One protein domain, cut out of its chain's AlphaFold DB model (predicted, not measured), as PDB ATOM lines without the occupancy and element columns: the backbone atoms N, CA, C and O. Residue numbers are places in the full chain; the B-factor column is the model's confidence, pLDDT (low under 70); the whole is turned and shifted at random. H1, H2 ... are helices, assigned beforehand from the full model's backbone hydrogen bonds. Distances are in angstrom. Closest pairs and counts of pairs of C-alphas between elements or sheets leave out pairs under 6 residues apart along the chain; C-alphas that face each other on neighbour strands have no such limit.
ATOM      1  N   GLN A  33     106.940 -63.440  32.307       89.56
ATOM      2  CA  GLN A  33     106.695 -64.202  31.086       89.56
ATOM      3  C   GLN A  33     108.007 -64.463  30.338       89.56
ATOM      4  O   GLN A  33     108.855 -63.586  30.194       89.56
ATOM      5  N   GLY A  34     108.187 -65.701  29.891       90.25
ATOM      6  CA  GLY A  34     109.413 -66.195  29.274       90.25
ATOM      7  C   GLY A  34     110.505 -66.589  30.269       90.25
ATOM      8  O   GLY A  34     111.464 -67.247  29.866       90.25
ATOM      9  N   ALA A  35     110.377 -66.262  31.562       92.00
ATOM     10  CA  ALA A  35     111.377 -66.645  32.551       92.00
ATOM     11  C   ALA A  35     111.489 -68.171  32.643       92.00
ATOM     12  O   ALA A  35     110.505 -68.883  32.857       92.00
ATOM     13  N   SER A  36     112.718 -68.661  32.502       94.88
ATOM     14  CA  SER A  36     113.073 -70.073  32.610       94.88
ATOM     15  C   SER A  36     114.393 -70.194  33.384       94.88
ATOM     16  O   SER A  36     115.459 -70.342  32.781       94.88
ATOM     17  N   PRO A  37     114.369 -70.049  34.721       94.31
ATOM     18  CA  PRO A  37     115.572 -70.157  35.540       94.31
ATOM     19  C   PRO A  37     116.098 -71.595  35.562       94.31
ATOM     20  O   PRO A  37     115.331 -72.558  35.449       94.31
ATOM     21  N   ASP A  38     117.415 -71.744  35.710       95.88
ATOM     22  CA  ASP A  38     118.019 -73.053  35.949       95.88
ATOM     23  C   ASP A  38     117.560 -73.624  37.290       95.88
ATOM     24  O   ASP A  38     117.393 -72.910  38.280       95.88
ATOM     25  N   GLN A  39     117.321 -74.931  37.297       96.94
ATOM     26  CA  GLN A  39     116.863 -75.662  38.472       96.94
ATOM     27  C   GLN A  39     118.023 -76.464  39.072       96.94
ATOM     28  O   GLN A  39     118.904 -76.900  38.327       96.94
ATOM     29  N   PRO A  40     118.015 -76.737  40.391       96.56
ATOM     30  CA  PRO A  40     119.054 -77.556  41.024       96.56
ATOM     31  C   PRO A  40     119.182 -78.960  40.415       96.56
ATOM     32  O   PRO A  40     120.264 -79.550  40.416       96.56
ATOM     33  N   ILE A  41     118.064 -79.492  39.909       96.69
ATOM     34  CA  ILE A  41     117.980 -80.743  39.161       96.69
ATOM     35  C   ILE A  41     117.256 -80.456  37.846       96.69
ATOM     36  O   ILE A  41     116.145 -79.923  37.847       96.69
ATOM     37  N   ALA A  42     117.862 -80.835  36.722       96.62
ATOM     38  CA  ALA A  42     117.233 -80.718  35.412       96.62
ATOM     39  C   ALA A  42     116.166 -81.811  35.250       96.62
ATOM     40  O   ALA A  42     116.466 -82.954  34.903       96.62
ATOM     41  N   PHE A  43     114.911 -81.459  35.532       96.56
ATOM     42  CA  PHE A  43     113.766 -82.365  35.453       96.56
ATOM     43  C   PHE A  43     113.030 -82.243  34.103       96.56
ATOM     44  O   PHE A  43     112.342 -81.243  33.871       96.56
ATOM     45  N   PRO A  44     113.112 -83.254  33.214       95.56
ATOM     46  CA  PRO A  44     112.436 -83.211  31.923       95.56
ATOM     47  C   PRO A  44     110.974 -83.664  32.049       95.56
ATOM     48  O   PRO A  44     110.683 -84.866  32.095       95.56
ATOM     49  N   HIS A  45     110.032 -82.718  32.029       96.62
ATOM     50  CA  HIS A  45     108.597 -83.038  32.007       96.62
ATOM     51  C   HIS A  45     108.175 -83.935  30.826       96.62
ATOM     52  O   HIS A  45     107.370 -84.835  31.067       96.62
ATOM     53  N   PRO A  46     108.736 -83.823  29.601       95.81
ATOM     54  CA  PRO A  46     108.368 -84.691  28.479       95.81
ATOM     55  C   PRO A  46     108.601 -86.177  28.717       95.81
ATOM     56  O   PRO A  46     107.895 -87.010  28.158       95.81
ATOM     57  N   ARG A  47     109.568 -86.541  29.563       95.56
ATOM     58  CA  ARG A  47     109.782 -87.953  29.899       95.56
ATOM     59  C   ARG A  47     108.749 -88.482  30.881       95.56
ATOM     60  O   ARG A  47     108.418 -89.655  30.807       95.56
ATOM     61  N   HIS A  48     108.207 -87.628  31.740       95.75
ATOM     62  CA  HIS A  48     107.282 -88.030  32.794       95.75
ATOM     63  C   HIS A  48     105.825 -87.827  32.364       95.75
ATOM     64  O   HIS A  48     105.067 -88.782  32.244       95.75
ATOM     65  N   ALA A  49     105.446 -86.590  32.057       93.75
ATOM     66  CA  ALA A  49     104.085 -86.212  31.683       93.75
ATOM     67  C   ALA A  49     103.845 -86.209  30.162       93.75
ATOM     68  O   ALA A  49     102.712 -86.036  29.721       93.75
ATOM     69  N   GLY A  50     104.897 -86.361  29.349       89.81
ATOM     70  CA  GLY A  50     104.770 -86.358  27.892       89.81
ATOM     71  C   GLY A  50     103.969 -87.551  27.354       89.81
ATOM     72  O   GLY A  50     103.905 -88.597  28.011       89.81
ATOM     73  N   PRO A  51     103.382 -87.430  26.149       86.56
ATOM     74  CA  PRO A  51     102.592 -88.498  25.546       86.56
ATOM     75  C   PRO A  51     103.401 -89.783  25.357       86.56
ATOM     76  O   PRO A  51     104.533 -89.747  24.869       86.56
ATOM     77  N   VAL A  52     102.782 -90.930  25.640       87.06
ATOM     78  CA  VAL A  52     103.404 -92.253  25.438       87.06
ATOM     79  C   VAL A  52     103.790 -92.472  23.974       87.06
ATOM     80  O   VAL A  52     104.883 -92.951  23.689       87.06
ATOM     81  N   ALA A  53     102.963 -91.999  23.036       85.94
ATOM     82  CA  ALA A  53     103.256 -92.038  21.601       85.94
ATOM     83  C   ALA A  53     104.536 -91.268  21.205       85.94
ATOM     84  O   ALA A  53     105.130 -91.558  20.172       85.94
ATOM     85  N   LYS A  54     104.978 -90.304  22.027       85.62
ATOM     86  CA  LYS A  54     106.223 -89.536  21.845       85.62
ATOM     87  C   LYS A  54     107.355 -90.023  22.771       85.62
ATOM     88  O   LYS A  54     108.357 -89.329  22.938       85.62
ATOM     89  N   GLY A  55     107.210 -91.197  23.396       87.50
ATOM     90  CA  GLY A  55     108.213 -91.784  24.293       87.50
ATOM     91  C   GLY A  55     108.279 -91.157  25.693       87.50
ATOM     92  O   GLY A  55     109.335 -91.218  26.337       87.50
ATOM     93  N   GLY A  56     107.194 -90.515  26.137       90.62
ATOM     94  CA  GLY A  56     106.964 -90.150  27.539       90.62
ATOM     95  C   GLY A  56     106.228 -91.252  28.308       90.62
ATOM     96  O   GLY A  56     105.863 -92.279  27.740       90.62
ATOM     97  N   LEU A  57     106.001 -91.049  29.606       91.62
ATOM     98  CA  LEU A  57     105.290 -92.008  30.462       91.62
ATOM     99  C   LEU A  57     103.785 -91.718  30.601       91.62
ATOM    100  O   LEU A  57     103.066 -92.529  31.177       91.62
ATOM    101  N   GLY A  58     103.294 -90.579  30.097       88.44
ATOM    102  CA  GLY A  58     101.886 -90.188  30.232       88.44
ATOM    103  C   GLY A  58     101.422 -90.041  31.686       88.44
ATOM    104  O   GLY A  58     100.249 -90.263  31.983       88.44
ATOM    105  N   MET A  59     102.331 -89.720  32.612       90.31
ATOM    106  CA  MET A  59     101.994 -89.570  34.027       90.31
ATOM    107  C   MET A  59     101.029 -88.404  34.235       90.31
ATOM    108  O   MET A  59     101.207 -87.316  33.683       90.31
ATOM    109  N   ASN A  60     100.033 -88.615  35.092       89.44
ATOM    110  CA  ASN A  60      99.099 -87.567  35.471       89.44
ATOM    111  C   ASN A  60      99.809 -86.429  36.225       89.44
ATOM    112  O   ASN A  60     100.621 -86.681  37.117       89.44
ATOM    113  N   CYS A  61      99.454 -85.176  35.928       90.56
ATOM    114  CA  CYS A  61     100.026 -83.991  36.579       90.56
ATOM    115  C   CYS A  61      99.879 -84.045  38.112       90.56
ATOM    116  O   CYS A  61     100.804 -83.693  38.848       90.56
ATOM    117  N   LEU A  62      98.735 -84.544  38.596       90.62
ATOM    118  CA  LEU A  62      98.404 -84.643  40.019       90.62
ATOM    119  C   LEU A  62      99.145 -85.773  40.743       90.62
ATOM    120  O   LEU A  62      99.061 -85.850  41.964       90.62
ATOM    121  N   TYR A  63      99.879 -86.631  40.030       92.69
ATOM    122  CA  TYR A  63     100.718 -87.642  40.672       92.69
ATOM    123  C   TYR A  63     101.831 -86.978  41.495       92.69
ATOM    124  O   TYR A  63     102.000 -87.276  42.675       92.69
ATOM    125  N   CYS A  64     102.543 -86.020  40.892       94.25
ATOM    126  CA  CYS A  64     103.572 -85.240  41.580       94.25
ATOM    127  C   CYS A  64     102.991 -83.985  42.246       94.25
ATOM    128  O   CYS A  64     103.367 -83.652  43.366       94.25
ATOM    129  N   HIS A  65     102.057 -83.294  41.585       94.44
ATOM    130  CA  HIS A  65     101.443 -82.053  42.077       94.44
ATOM    131  C   HIS A  65     100.112 -82.320  42.793       94.44
ATOM    132  O   HIS A  65      99.084 -81.707  42.508       94.44
ATOM    133  N   ASN A  66     100.125 -83.271  43.725       90.06
ATOM    134  CA  ASN A  66      98.934 -83.816  44.386       90.06
ATOM    135  C   ASN A  66      98.125 -82.799  45.216       90.06
ATOM    136  O   ASN A  66      96.938 -83.012  45.470       90.06
ATOM    137  N   ASN A  67      98.747 -81.693  45.617       92.25
ATOM    138  CA  ASN A  67      98.116 -80.630  46.390       92.25
ATOM    139  C   ASN A  67      97.350 -79.627  45.521       92.25
ATOM    140  O   ASN A  67      96.586 -78.833  46.065       92.25
ATOM    141  N   ALA A  68      97.490 -79.667  44.191       92.25
ATOM    142  CA  ALA A  68      96.854 -78.691  43.304       92.25
ATOM    143  C   ALA A  68      95.320 -78.681  43.414       92.25
ATOM    144  O   ALA A  68      94.698 -77.630  43.296       92.25
ATOM    145  N   SER A  69      94.707 -79.829  43.705       89.50
ATOM    146  CA  SER A  69      93.259 -79.967  43.912       89.50
ATOM    147  C   SER A  69      92.814 -79.840  45.374       89.50
ATOM    148  O   SER A  69      91.623 -79.971  45.657       89.50
ATOM    149  N   LYS A  70      93.742 -79.610  46.312       92.00
ATOM    150  CA  LYS A  70      93.486 -79.695  47.764       92.00
ATOM    151  C   LYS A  70      93.877 -78.435  48.528       92.00
ATOM    152  O   LYS A  70      93.260 -78.123  49.538       92.00
ATOM    153  N   SER A  71      94.884 -77.712  48.050       92.12
ATOM    154  CA  SER A  71      95.504 -76.591  48.749       92.12
ATOM    155  C   SER A  71      95.536 -75.333  47.869       92.12
ATOM    156  O   SER A  71      95.567 -75.435  46.637       92.12
ATOM    157  N   PRO A  72      95.533 -74.128  48.467       91.25
ATOM    158  CA  PRO A  72      95.829 -72.897  47.746       91.25
ATOM    159  C   PRO A  72      97.227 -72.893  47.109       91.25
ATOM    160  O   PRO A  72      97.358 -72.492  45.953       91.25
ATOM    161  N   ASP A  73      98.242 -73.382  47.829       90.12
ATOM    162  CA  ASP A  73      99.606 -73.575  47.321       90.12
ATOM    163  C   ASP A  73      99.848 -75.061  47.024       90.12
ATOM    164  O   ASP A  73      99.621 -75.927  47.873       90.12
ATOM    165  N   VAL A  74     100.312 -75.356  45.810       89.81
ATOM    166  CA  VAL A  74     100.630 -76.718  45.362       89.81
ATOM    167  C   VAL A  74     101.916 -77.229  46.014       89.81
ATOM    168  O   VAL A  74     102.040 -78.422  46.296       89.81
ATOM    169  N   GLY A  75     102.883 -76.340  46.253       89.69
ATOM    170  CA  GLY A  75     104.240 -76.732  46.615       89.69
ATOM    171  C   GLY A  75     104.925 -77.596  45.544       89.69
ATOM    172  O   GLY A  75     104.506 -77.662  44.387       89.69
ATOM    173  N   MET A  76     106.012 -78.255  45.945       91.88
ATOM    174  CA  MET A  76     106.775 -79.188  45.109       91.88
ATOM    175  C   MET A  76     106.732 -80.596  45.713       91.88
ATOM    176  O   MET A  76     106.631 -80.717  46.937       91.88
ATOM    177  N   PRO A  77     106.812 -81.659  44.889       93.25
ATOM    178  CA  PRO A  77     106.771 -83.030  45.380       93.25
ATOM    179  C   PRO A  77     107.911 -83.314  46.360       93.25
ATOM    180  O   PRO A  77     109.025 -82.797  46.226       93.25
ATOM    181  N   VAL A 112     113.627 -73.601  42.402       94.62
ATOM    182  CA  VAL A 112     113.430 -72.178  42.110       94.62
ATOM    183  C   VAL A 112     112.017 -71.996  41.568       94.62
ATOM    184  O   VAL A 112     111.691 -72.483  40.483       94.62
ATOM    185  N   ARG A 113     111.165 -71.300  42.328       91.69
ATOM    186  CA  ARG A 113     109.770 -71.030  41.947       91.69
ATOM    187  C   ARG A 113     109.729 -70.134  40.703       91.69
ATOM    188  O   ARG A 113     110.234 -69.020  40.730       91.69
ATOM    189  N   ILE A 114     109.105 -70.634  39.635       92.31
ATOM    190  CA  ILE A 114     108.984 -69.937  38.342       92.31
ATOM    191  C   ILE A 114     107.744 -69.044  38.325       92.31
ATOM    192  O   ILE A 114     107.835 -67.854  38.059       92.31
ATOM    193  N   HIS A 115     106.587 -69.622  38.646       91.44
ATOM    194  CA  HIS A 115     105.319 -68.903  38.673       91.44
ATOM    195  C   HIS A 115     105.110 -68.333  40.074       91.44
ATOM    196  O   HIS A 115     104.859 -69.082  41.024       91.44
ATOM    197  N   LYS A 116     105.239 -67.015  40.209       85.38
ATOM    198  CA  LYS A 116     105.013 -66.309  41.467       85.38
ATOM    199  C   LYS A 116     104.127 -65.094  41.219       85.38
ATOM    200  O   LYS A 116     104.509 -64.186  40.490       85.38
ATOM    201  N   VAL A 117     102.953 -65.087  41.843       88.38
ATOM    202  CA  VAL A 117     102.140 -63.875  41.975       88.38
ATOM    203  C   VAL A 117     102.669 -63.038  43.150       88.38
ATOM    204  O   VAL A 117     103.306 -63.600  44.046       88.38
ATOM    205  N   PRO A 118     102.454 -61.711  43.164       87.50
ATOM    206  CA  PRO A 118     102.830 -60.879  44.304       87.50
ATOM    207  C   PRO A 118     102.195 -61.374  45.610       87.50
ATOM    208  O   PRO A 118     101.063 -61.846  45.598       87.50
ATOM    209  N   GLU A 119     102.887 -61.220  46.743       86.62
ATOM    210  CA  GLU A 119     102.445 -61.767  48.045       86.62
ATOM    211  C   GLU A 119     101.094 -61.204  48.526       86.62
ATOM    212  O   GLU A 119     100.380 -61.848  49.288       86.62
ATOM    213  N   TYR A 120     100.716 -60.013  48.055       88.81
ATOM    214  CA  TYR A 120      99.420 -59.393  48.346       88.81
ATOM    215  C   TYR A 120      98.261 -59.966  47.510       88.81
ATOM    216  O   TYR A 120      97.106 -59.613  47.741       88.81
ATOM    217  N   ALA A 121      98.543 -60.815  46.518       90.62
ATOM    218  CA  ALA A 121      97.545 -61.465  45.678       90.62
ATOM    219  C   ALA A 121      97.427 -62.948  46.054       90.62
ATOM    220  O   ALA A 121      98.343 -63.743  45.844       90.62
ATOM    221  N   HIS A 122      96.272 -63.347  46.584       91.19
ATOM    222  CA  HIS A 122      96.015 -64.738  46.949       91.19
ATOM    223  C   HIS A 122      95.439 -65.525  45.769       91.19
ATOM    224  O   HIS A 122      94.349 -65.227  45.283       91.19
ATOM    225  N   PHE A 123      96.149 -66.570  45.340       93.19
ATOM    226  CA  PHE A 123      95.742 -67.435  44.233       93.19
ATOM    227  C   PHE A 123      95.513 -68.878  44.713       93.19
ATOM    228  O   PHE A 123      96.472 -69.640  44.845       93.19
ATOM    229  N   PRO A 124      94.262 -69.290  45.002       94.06
ATOM    230  CA  PRO A 124      93.992 -70.642  45.470       94.06
ATOM    231  C   PRO A 124      93.882 -71.643  44.306       94.06
ATOM    232  O   PRO A 124      92.857 -71.688  43.617       94.06
ATOM    233  N   HIS A 125      94.893 -72.500  44.117       94.12
ATOM    234  CA  HIS A 125      94.882 -73.542  43.073       94.12
ATOM    235  C   HIS A 125      93.658 -74.458  43.170       94.12
ATOM    236  O   HIS A 125      92.976 -74.682  42.170       94.12
ATOM    237  N   VAL A 126      93.318 -74.883  44.391       91.50
ATOM    238  CA  VAL A 126      92.150 -75.724  44.697       91.50
ATOM    239  C   VAL A 126      90.846 -75.236  44.054       91.50
ATOM    240  O   VAL A 126      90.034 -76.051  43.629       91.50
ATOM    241  N   ARG A 127      90.629 -73.918  43.936       93.38
ATOM    242  CA  ARG A 127      89.401 -73.373  43.332       93.38
ATOM    243  C   ARG A 127      89.387 -73.541  41.815       93.38
ATOM    244  O   ARG A 127      88.368 -73.937  41.265       93.38
ATOM    245  N   HIS A 128      90.516 -73.293  41.162       91.75
ATOM    246  CA  HIS A 128      90.644 -73.366  39.708       91.75
ATOM    247  C   HIS A 128      90.651 -74.819  39.222       91.75
ATOM    248  O   HIS A 128      89.911 -75.179  38.308       91.75
ATOM    249  N   VAL A 129      91.428 -75.678  39.890       90.94
ATOM    250  CA  VAL A 129      91.529 -77.102  39.544       90.94
ATOM    251  C   VAL A 129      90.187 -77.806  39.740       90.94
ATOM    252  O   VAL A 129      89.746 -78.541  38.859       90.94
ATOM    253  N   ASN A 130      89.482 -77.536  40.845       87.50
ATOM    254  CA  ASN A 130      88.177 -78.157  41.099       87.50
ATOM    255  C   ASN A 130      87.042 -77.568  40.246       87.50
ATOM    256  O   ASN A 130      85.999 -78.205  40.115       87.50
ATOM    257  N   ALA A 131      87.246 -76.398  39.632       88.19
ATOM    258  CA  ALA A 131      86.367 -75.860  38.594       88.19
ATOM    259  C   ALA A 131      86.618 -76.485  37.205       88.19
ATOM    260  O   ALA A 131      85.907 -76.164  36.257       88.19
ATOM    261  N   GLY A 132      87.603 -77.382  37.068       85.00
ATOM    262  CA  GLY A 132      87.902 -78.080  35.814       85.00
ATOM    263  C   GLY A 132      88.800 -77.303  34.847       85.00
ATOM    264  O   GLY A 132      88.910 -77.684  33.680       85.00
ATOM    265  N   VAL A 133      89.458 -76.235  35.310       89.00
ATOM    266  CA  VAL A 133      90.451 -75.499  34.515       89.00
ATOM    267  C   VAL A 133      91.675 -76.388  34.294       89.00
ATOM    268  O   VAL A 133      92.252 -76.913  35.251       89.00
ATOM    269  N   THR A 134      92.094 -76.579  33.039       90.81
ATOM    270  CA  THR A 134      93.264 -77.416  32.739       90.81
ATOM    271  C   THR A 134      94.566 -76.699  33.074       90.81
ATOM    272  O   THR A 134      94.707 -75.494  32.863       90.81
ATOM    273  N   CYS A 135      95.565 -77.458  33.534       92.19
ATOM    274  CA  CYS A 135      96.886 -76.937  33.904       92.19
ATOM    275  C   CYS A 135      97.525 -76.125  32.764       92.19
ATOM    276  O   CYS A 135      98.166 -75.100  32.991       92.19
ATOM    277  N   GLN A 136      97.317 -76.584  31.529       91.56
ATOM    278  CA  GLN A 136      97.917 -76.037  30.320       91.56
ATOM    279  C   GLN A 136      97.375 -74.661  29.942       91.56
ATOM    280  O   GLN A 136      98.072 -73.913  29.261       91.56
ATOM    281  N   SER A 137      96.176 -74.303  30.404       90.81
ATOM    282  CA  SER A 137      95.613 -72.971  30.170       90.81
ATOM    283  C   SER A 137      96.402 -71.863  30.883       90.81
ATOM    284  O   SER A 137      96.488 -70.751  30.366       90.81
ATOM    285  N   CYS A 138      97.044 -72.180  32.017       92.12
ATOM    286  CA  CYS A 138      97.860 -71.237  32.790       92.12
ATOM    287  C   CYS A 138      99.367 -71.474  32.601       92.12
ATOM    288  O   CYS A 138     100.131 -70.529  32.417       92.12
ATOM    289  N   HIS A 139      99.808 -72.735  32.646       94.25
ATOM    290  CA  HIS A 139     101.230 -73.105  32.633       94.25
ATOM    291  C   HIS A 139     101.759 -73.490  31.245       94.25
ATOM    292  O   HIS A 139     102.953 -73.745  31.090       94.25
ATOM    293  N   GLY A 140     100.899 -73.528  30.224       92.75
ATOM    294  CA  GLY A 140     101.261 -73.975  28.880       92.75
ATOM    295  C   GLY A 140     101.435 -75.482  28.778       92.75
ATOM    296  O   GLY A 140     101.127 -76.238  29.697       92.75
ATOM    297  N   LYS A 141     101.956 -75.938  27.638       93.62
ATOM    298  CA  LYS A 141     102.198 -77.360  27.362       93.62
ATOM    299  C   LYS A 141     103.426 -77.876  28.113       93.62
ATOM    300  O   LYS A 141     104.434 -78.226  27.507       93.62
ATOM    301  N   VAL A 142     103.354 -77.919  29.442       94.69
ATOM    302  CA  VAL A 142     104.450 -78.357  30.324       94.69
ATOM    303  C   VAL A 142     104.928 -79.766  29.970       94.69
ATOM    304  O   VAL A 142     106.121 -80.048  30.028       94.69
ATOM    305  N   GLN A 143     104.029 -80.631  29.498       92.19
ATOM    306  CA  GLN A 143     104.363 -81.966  29.005       92.19
ATOM    307  C   GLN A 143     105.295 -81.980  27.776       92.19
ATOM    308  O   GLN A 143     105.787 -83.037  27.395       92.19
ATOM    309  N   GLU A 144     105.561 -80.827  27.159       93.88
ATOM    310  CA  GLU A 144     106.506 -80.646  26.050       93.88
ATOM    311  C   GLU A 144     107.760 -79.843  26.474       93.88
ATOM    312  O   GLU A 144     108.676 -79.651  25.677       93.88
ATOM    313  N   MET A 145     107.861 -79.424  27.744       95.19
ATOM    314  CA  MET A 145     108.924 -78.545  28.251       95.19
ATOM    315  C   MET A 145     110.050 -79.305  28.971       95.19
ATOM    316  O   MET A 145     109.917 -79.698  30.130       95.19
ATOM    317  N   ASN A 146     111.216 -79.447  28.333       95.50
ATOM    318  CA  ASN A 146     112.414 -79.985  29.007       95.50
ATOM    319  C   ASN A 146     112.888 -79.105  30.173       95.50
ATOM    320  O   ASN A 146     113.421 -79.613  31.155       95.50
ATOM    321  N   LYS A 147     112.671 -77.797  30.057       95.88
ATOM    322  CA  LYS A 147     112.893 -76.804  31.099       95.88
ATOM    323  C   LYS A 147     111.647 -75.931  31.151       95.88
ATOM    324  O   LYS A 147     111.220 -75.418  30.120       95.88
ATOM    325  N   VAL A 148     111.030 -75.830  32.324       95.75
ATOM    326  CA  VAL A 148     109.776 -75.084  32.474       95.75
ATOM    327  C   VAL A 148     110.042 -73.597  32.264       95.75
ATOM    328  O   VAL A 148     111.058 -73.064  32.716       95.75
ATOM    329  N   ALA A 149     109.118 -72.938  31.577       95.38
ATOM    330  CA  ALA A 149     109.104 -71.497  31.402       95.38
ATOM    331  C   ALA A 149     107.713 -70.961  31.740       95.38
ATOM    332  O   ALA A 149     106.712 -71.655  31.545       95.38
ATOM    333  N   GLN A 150     107.644 -69.727  32.229       94.25
ATOM    334  CA  GLN A 150     106.362 -69.061  32.418       94.25
ATOM    335  C   GLN A 150     105.812 -68.603  31.065       94.25
ATOM    336  O   GLN A 150     106.337 -67.674  30.458       94.25
ATOM    337  N   VAL A 151     104.752 -69.247  30.578       92.50
ATOM    338  CA  VAL A 151     104.164 -68.900  29.271       92.50
ATOM    339  C   VAL A 151     103.123 -67.792  29.362       92.50
ATOM    340  O   VAL A 151     103.033 -66.967  28.458       92.50
ATOM    341  N   ALA A 152     102.332 -67.761  30.434       91.38
ATOM    342  CA  ALA A 152     101.307 -66.751  30.652       91.38
ATOM    343  C   ALA A 152     101.897 -65.583  31.445       91.38
ATOM    344  O   ALA A 152     102.760 -65.773  32.303       91.38
ATOM    345  N   SER A 153     101.416 -64.366  31.199       89.81
ATOM    346  CA  SER A 153     101.868 -63.197  31.962       89.81
ATOM    347  C   SER A 153     101.498 -63.298  33.442       89.81
ATOM    348  O   SER A 153     102.259 -62.837  34.287       89.81
ATOM    349  N   LEU A 154     100.352 -63.918  33.763       90.69
ATOM    350  CA  LEU A 154      99.782 -63.984  35.116       90.69
ATOM    351  C   LEU A 154      99.652 -62.602  35.786       90.69
ATOM    352  O   LEU A 154      99.642 -62.488  37.011       90.69
ATOM    353  N   ASN A 155      99.558 -61.542  34.980       90.19
ATOM    354  CA  ASN A 155      99.270 -60.204  35.474       90.19
ATOM    355  C   ASN A 155      97.762 -60.046  35.726       90.19
ATOM    356  O   ASN A 155      96.945 -60.848  35.269       90.19
ATOM    357  N   MET A 156      97.377 -58.990  36.448       90.00
ATOM    358  CA  MET A 156      95.972 -58.786  36.813       90.00
ATOM    359  C   MET A 156      95.055 -58.695  35.584       90.00
ATOM    360  O   MET A 156      93.962 -59.247  35.603       90.00
ATOM    361  N   GLY A 157      95.513 -58.066  34.494       89.81
ATOM    362  CA  GLY A 157      94.746 -57.976  33.247       89.81
ATOM    363  C   GLY A 157      94.429 -59.348  32.649       89.81
ATOM    364  O   GLY A 157      93.295 -59.596  32.251       89.81
ATOM    365  N   TRP A 158      95.397 -60.268  32.657       90.94
ATOM    366  CA  TRP A 158      95.193 -61.646  32.213       90.94
ATOM    367  C   TRP A 158      94.199 -62.395  33.111       90.94
ATOM    368  O   TRP A 158      93.280 -63.039  32.601       90.94
ATOM    369  N   CYS A 159      94.325 -62.250  34.436       91.06
ATOM    370  CA  CYS A 159      93.399 -62.851  35.400       91.06
ATOM    371  C   CYS A 159      91.967 -62.337  35.195       91.06
ATOM    372  O   CYS A 159      91.049 -63.131  35.010       91.06
ATOM    373  N   VAL A 160      91.771 -61.015  35.166       93.88
ATOM    374  CA  VAL A 160      90.447 -60.400  34.981       93.88
ATOM    375  C   VAL A 160      89.847 -60.803  33.639       93.88
ATOM    376  O   VAL A 160      88.684 -61.186  33.592       93.88
ATOM    377  N   ASN A 161      90.634 -60.797  32.563       92.62
ATOM    378  CA  ASN A 161      90.159 -61.220  31.248       92.62
ATOM    379  C   ASN A 161      89.625 -62.661  31.261       92.62
ATOM    380  O   ASN A 161      88.562 -62.920  30.705       92.62
ATOM    381  N   CYS A 162      90.329 -63.586  31.922       92.75
ATOM    382  CA  CYS A 162      89.875 -64.969  32.081       92.75
ATOM    383  C   CYS A 162      88.610 -65.064  32.952       92.75
ATOM    384  O   CYS A 162      87.674 -65.778  32.613       92.75
ATOM    385  N   HIS A 163      88.539 -64.309  34.049       94.00
ATOM    386  CA  HIS A 163      87.369 -64.314  34.930       94.00
ATOM    387  C   HIS A 163      86.119 -63.683  34.294       94.00
ATOM    388  O   HIS A 163      85.012 -64.123  34.591       94.00
ATOM    389  N   VAL A 164      86.281 -62.676  33.429       95.62
ATOM    390  CA  VAL A 164      85.174 -61.995  32.733       95.62
ATOM    391  C   VAL A 164      84.693 -62.799  31.528       95.62
ATOM    392  O   VAL A 164      83.491 -62.978  31.359       95.62
ATOM    393  N   ASN A 165      85.614 -63.303  30.703       93.44
ATOM    394  CA  ASN A 165      85.263 -64.027  29.476       93.44
ATOM    395  C   ASN A 165      85.068 -65.535  29.695       93.44
ATOM    396  O   ASN A 165      84.544 -66.225  28.824       93.44
ATOM    397  N   GLY A 166      85.467 -66.042  30.860       88.44
ATOM    398  CA  GLY A 166      85.404 -67.452  31.209       88.44
ATOM    399  C   GLY A 166      86.549 -68.285  30.627       88.44
ATOM    400  O   GLY A 166      87.379 -67.835  29.837       88.44
ATOM    401  N   TYR A 167      86.576 -69.546  31.051       87.81
ATOM    402  CA  TYR A 167      87.477 -70.576  30.547       87.81
ATOM    403  C   TYR A 167      86.759 -71.409  29.480       87.81
ATOM    404  O   TYR A 167      85.639 -71.855  29.720       87.81
ATOM    405  N   ASP A 168      87.408 -71.649  28.334       87.50
ATOM    406  CA  ASP A 168      86.933 -72.590  27.312       87.50
ATOM    407  C   ASP A 168      87.473 -74.009  27.599       87.50
ATOM    408  O   ASP A 168      88.665 -74.275  27.379       87.50
ATOM    409  N   PRO A 169      86.618 -74.957  28.036       83.88
ATOM    410  CA  PRO A 169      87.044 -76.321  28.328       83.88
ATOM    411  C   PRO A 169      87.573 -77.067  27.105       83.88
ATOM    412  O   PRO A 169      88.471 -77.898  27.250       83.88
ATOM    413  N   LYS A 170      87.058 -76.774  25.903       83.62
ATOM    414  CA  LYS A 170      87.502 -77.431  24.670       83.62
ATOM    415  C   LYS A 170      88.923 -77.007  24.326       83.62
ATOM    416  O   LYS A 170      89.779 -77.869  24.126       83.62
ATOM    417  N   ALA A 171      89.197 -75.703  24.311       85.31
ATOM    418  CA  ALA A 171      90.549 -75.196  24.095       85.31
ATOM    419  C   ALA A 171      91.532 -75.725  25.151       85.31
ATOM    420  O   ALA A 171      92.632 -76.170  24.813       85.31
ATOM    421  N   GLY A 172      91.127 -75.739  26.423       84.12
ATOM    422  CA  GLY A 172      91.982 -76.222  27.501       84.12
ATOM    423  C   GLY A 172      92.294 -77.720  27.430       84.12
ATOM    424  O   GLY A 172      93.420 -78.115  27.739       84.12
ATOM    425  N   GLN A 173      91.350 -78.557  26.993       82.06
ATOM    426  CA  GLN A 173      91.580 -79.994  26.796       82.06
ATOM    427  C   GLN A 173      92.449 -80.287  25.568       82.06
ATOM    428  O   GLN A 173      93.350 -81.124  25.646       82.06
ATOM    429  N   LEU A 174      92.267 -79.546  24.470       82.50
ATOM    430  CA  LEU A 174      93.156 -79.621  23.305       82.50
ATOM    431  C   LEU A 174      94.597 -79.251  23.683       82.50
ATOM    432  O   LEU A 174      95.548 -79.926  23.289       82.50
ATOM    433  N   ALA A 175      94.777 -78.215  24.511       81.06
ATOM    434  CA  ALA A 175      96.092 -77.834  25.026       81.06
ATOM    435  C   ALA A 175      96.718 -78.919  25.924       81.06
ATOM    436  O   ALA A 175      97.939 -79.101  25.917       81.06
ATOM    437  N   ALA A 176      95.892 -79.668  26.658       80.56
ATOM    438  CA  ALA A 176      96.313 -80.824  27.447       80.56
ATOM    439  C   ALA A 176      96.623 -82.077  26.604       80.56
ATOM    440  O   ALA A 176      97.165 -83.041  27.139       80.56
ATOM    441  N   GLY A 177      96.366 -82.040  25.291       76.19
ATOM    442  CA  GLY A 177      96.666 -83.133  24.366       76.19
ATOM    443  C   GLY A 177      95.555 -84.175  24.241       76.19
ATOM    444  O   GLY A 177      95.843 -85.301  23.847       76.19
ATOM    445  N   TYR A 178      94.310 -83.827  24.585       71.50
ATOM    446  CA  TYR A 178      93.149 -84.685  24.343       71.50
ATOM    447  C   TYR A 178      92.566 -84.424  22.948       71.50
ATOM    448  O   TYR A 178      92.237 -83.287  22.617       71.50
ATOM    449  N   ASP A 179      92.409 -85.485  22.153       61.84
ATOM    450  CA  ASP A 179      91.913 -85.412  20.767       61.84
ATOM    451  C   ASP A 179      90.389 -85.197  20.677       61.84
ATOM    452  O   ASP A 179      89.883 -84.682  19.680       61.84
ATOM    453  N   SER A 180      89.636 -85.580  21.713       57.84
ATOM    454  CA  SER A 180      88.186 -85.393  21.800       57.84
ATOM    455  C   SER A 180      87.777 -84.932  23.198       57.84
ATOM    456  O   SER A 180      88.303 -85.406  24.202       57.84
ATOM    457  N   VAL A 181      86.855 -83.967  23.252       51.97
ATOM    458  CA  VAL A 181      86.382 -83.331  24.489       51.97
ATOM    459  C   VAL A 181      85.371 -84.242  25.188       51.97
ATOM    460  O   VAL A 181      84.261 -84.379  24.666       51.97
TER     461      VAL A 181
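AT A GLANCE: This is residues 33 to 77 and 112 to 181 of the 237 residues of the protein "Cytochrome c3 family protein" of Gemmatimonadaceae bacterium (UniProt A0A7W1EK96). This is a domain of little regular structure, with long loops and short, scattered helices around H4, near the middle, on which H6 packs. H1 and H5 lie toward opposite sides; residues 160 to 166, of which 160 to 165 belong to H5, stick out. The 115 printed residues hold H1 to H6 in chain order and no named strand; the class is all helix, with 36 residues in named elements. The whole is compact, radius of gyration of the C-alphas 14.2 A, spanning 38 by 37 by 27 A.

IN THESE COORDINATES: H1 is residues 45 to 48, from C-alpha 45 at (108.597, -83.038, 32.007); H2 61 to 64; H3 125 to 130, 8.4 A long; H4 135 to 139; H5 156 to 165, 14.0 A; H6 169 to 175, 9.7 A, ending at C-alpha 175 (96.092, -77.834, 25.026).

HOW THE PARTS SIT: H4 and H6 touch; their closest C-alphas, of Ser 137 and Gly 172, are 5.6 A apart. H3 and H4 are close but not clearly touching, closest C-alphas Val 129 and Cys 135, 7.8 A. H1 and H5 are apart. Every O i to N i+4 pair is within hydrogen-bond range in H3, H4, H5 and H6; H1 and H2 are too short for one.

THE WHOLE: Residues 78 to 111 are not printed; C-alphas 77 and 112 are 13.1 A apart. Links H1 to H2 and H4 to H5 are long. Residues 179 to 181 have pLDDT under 70.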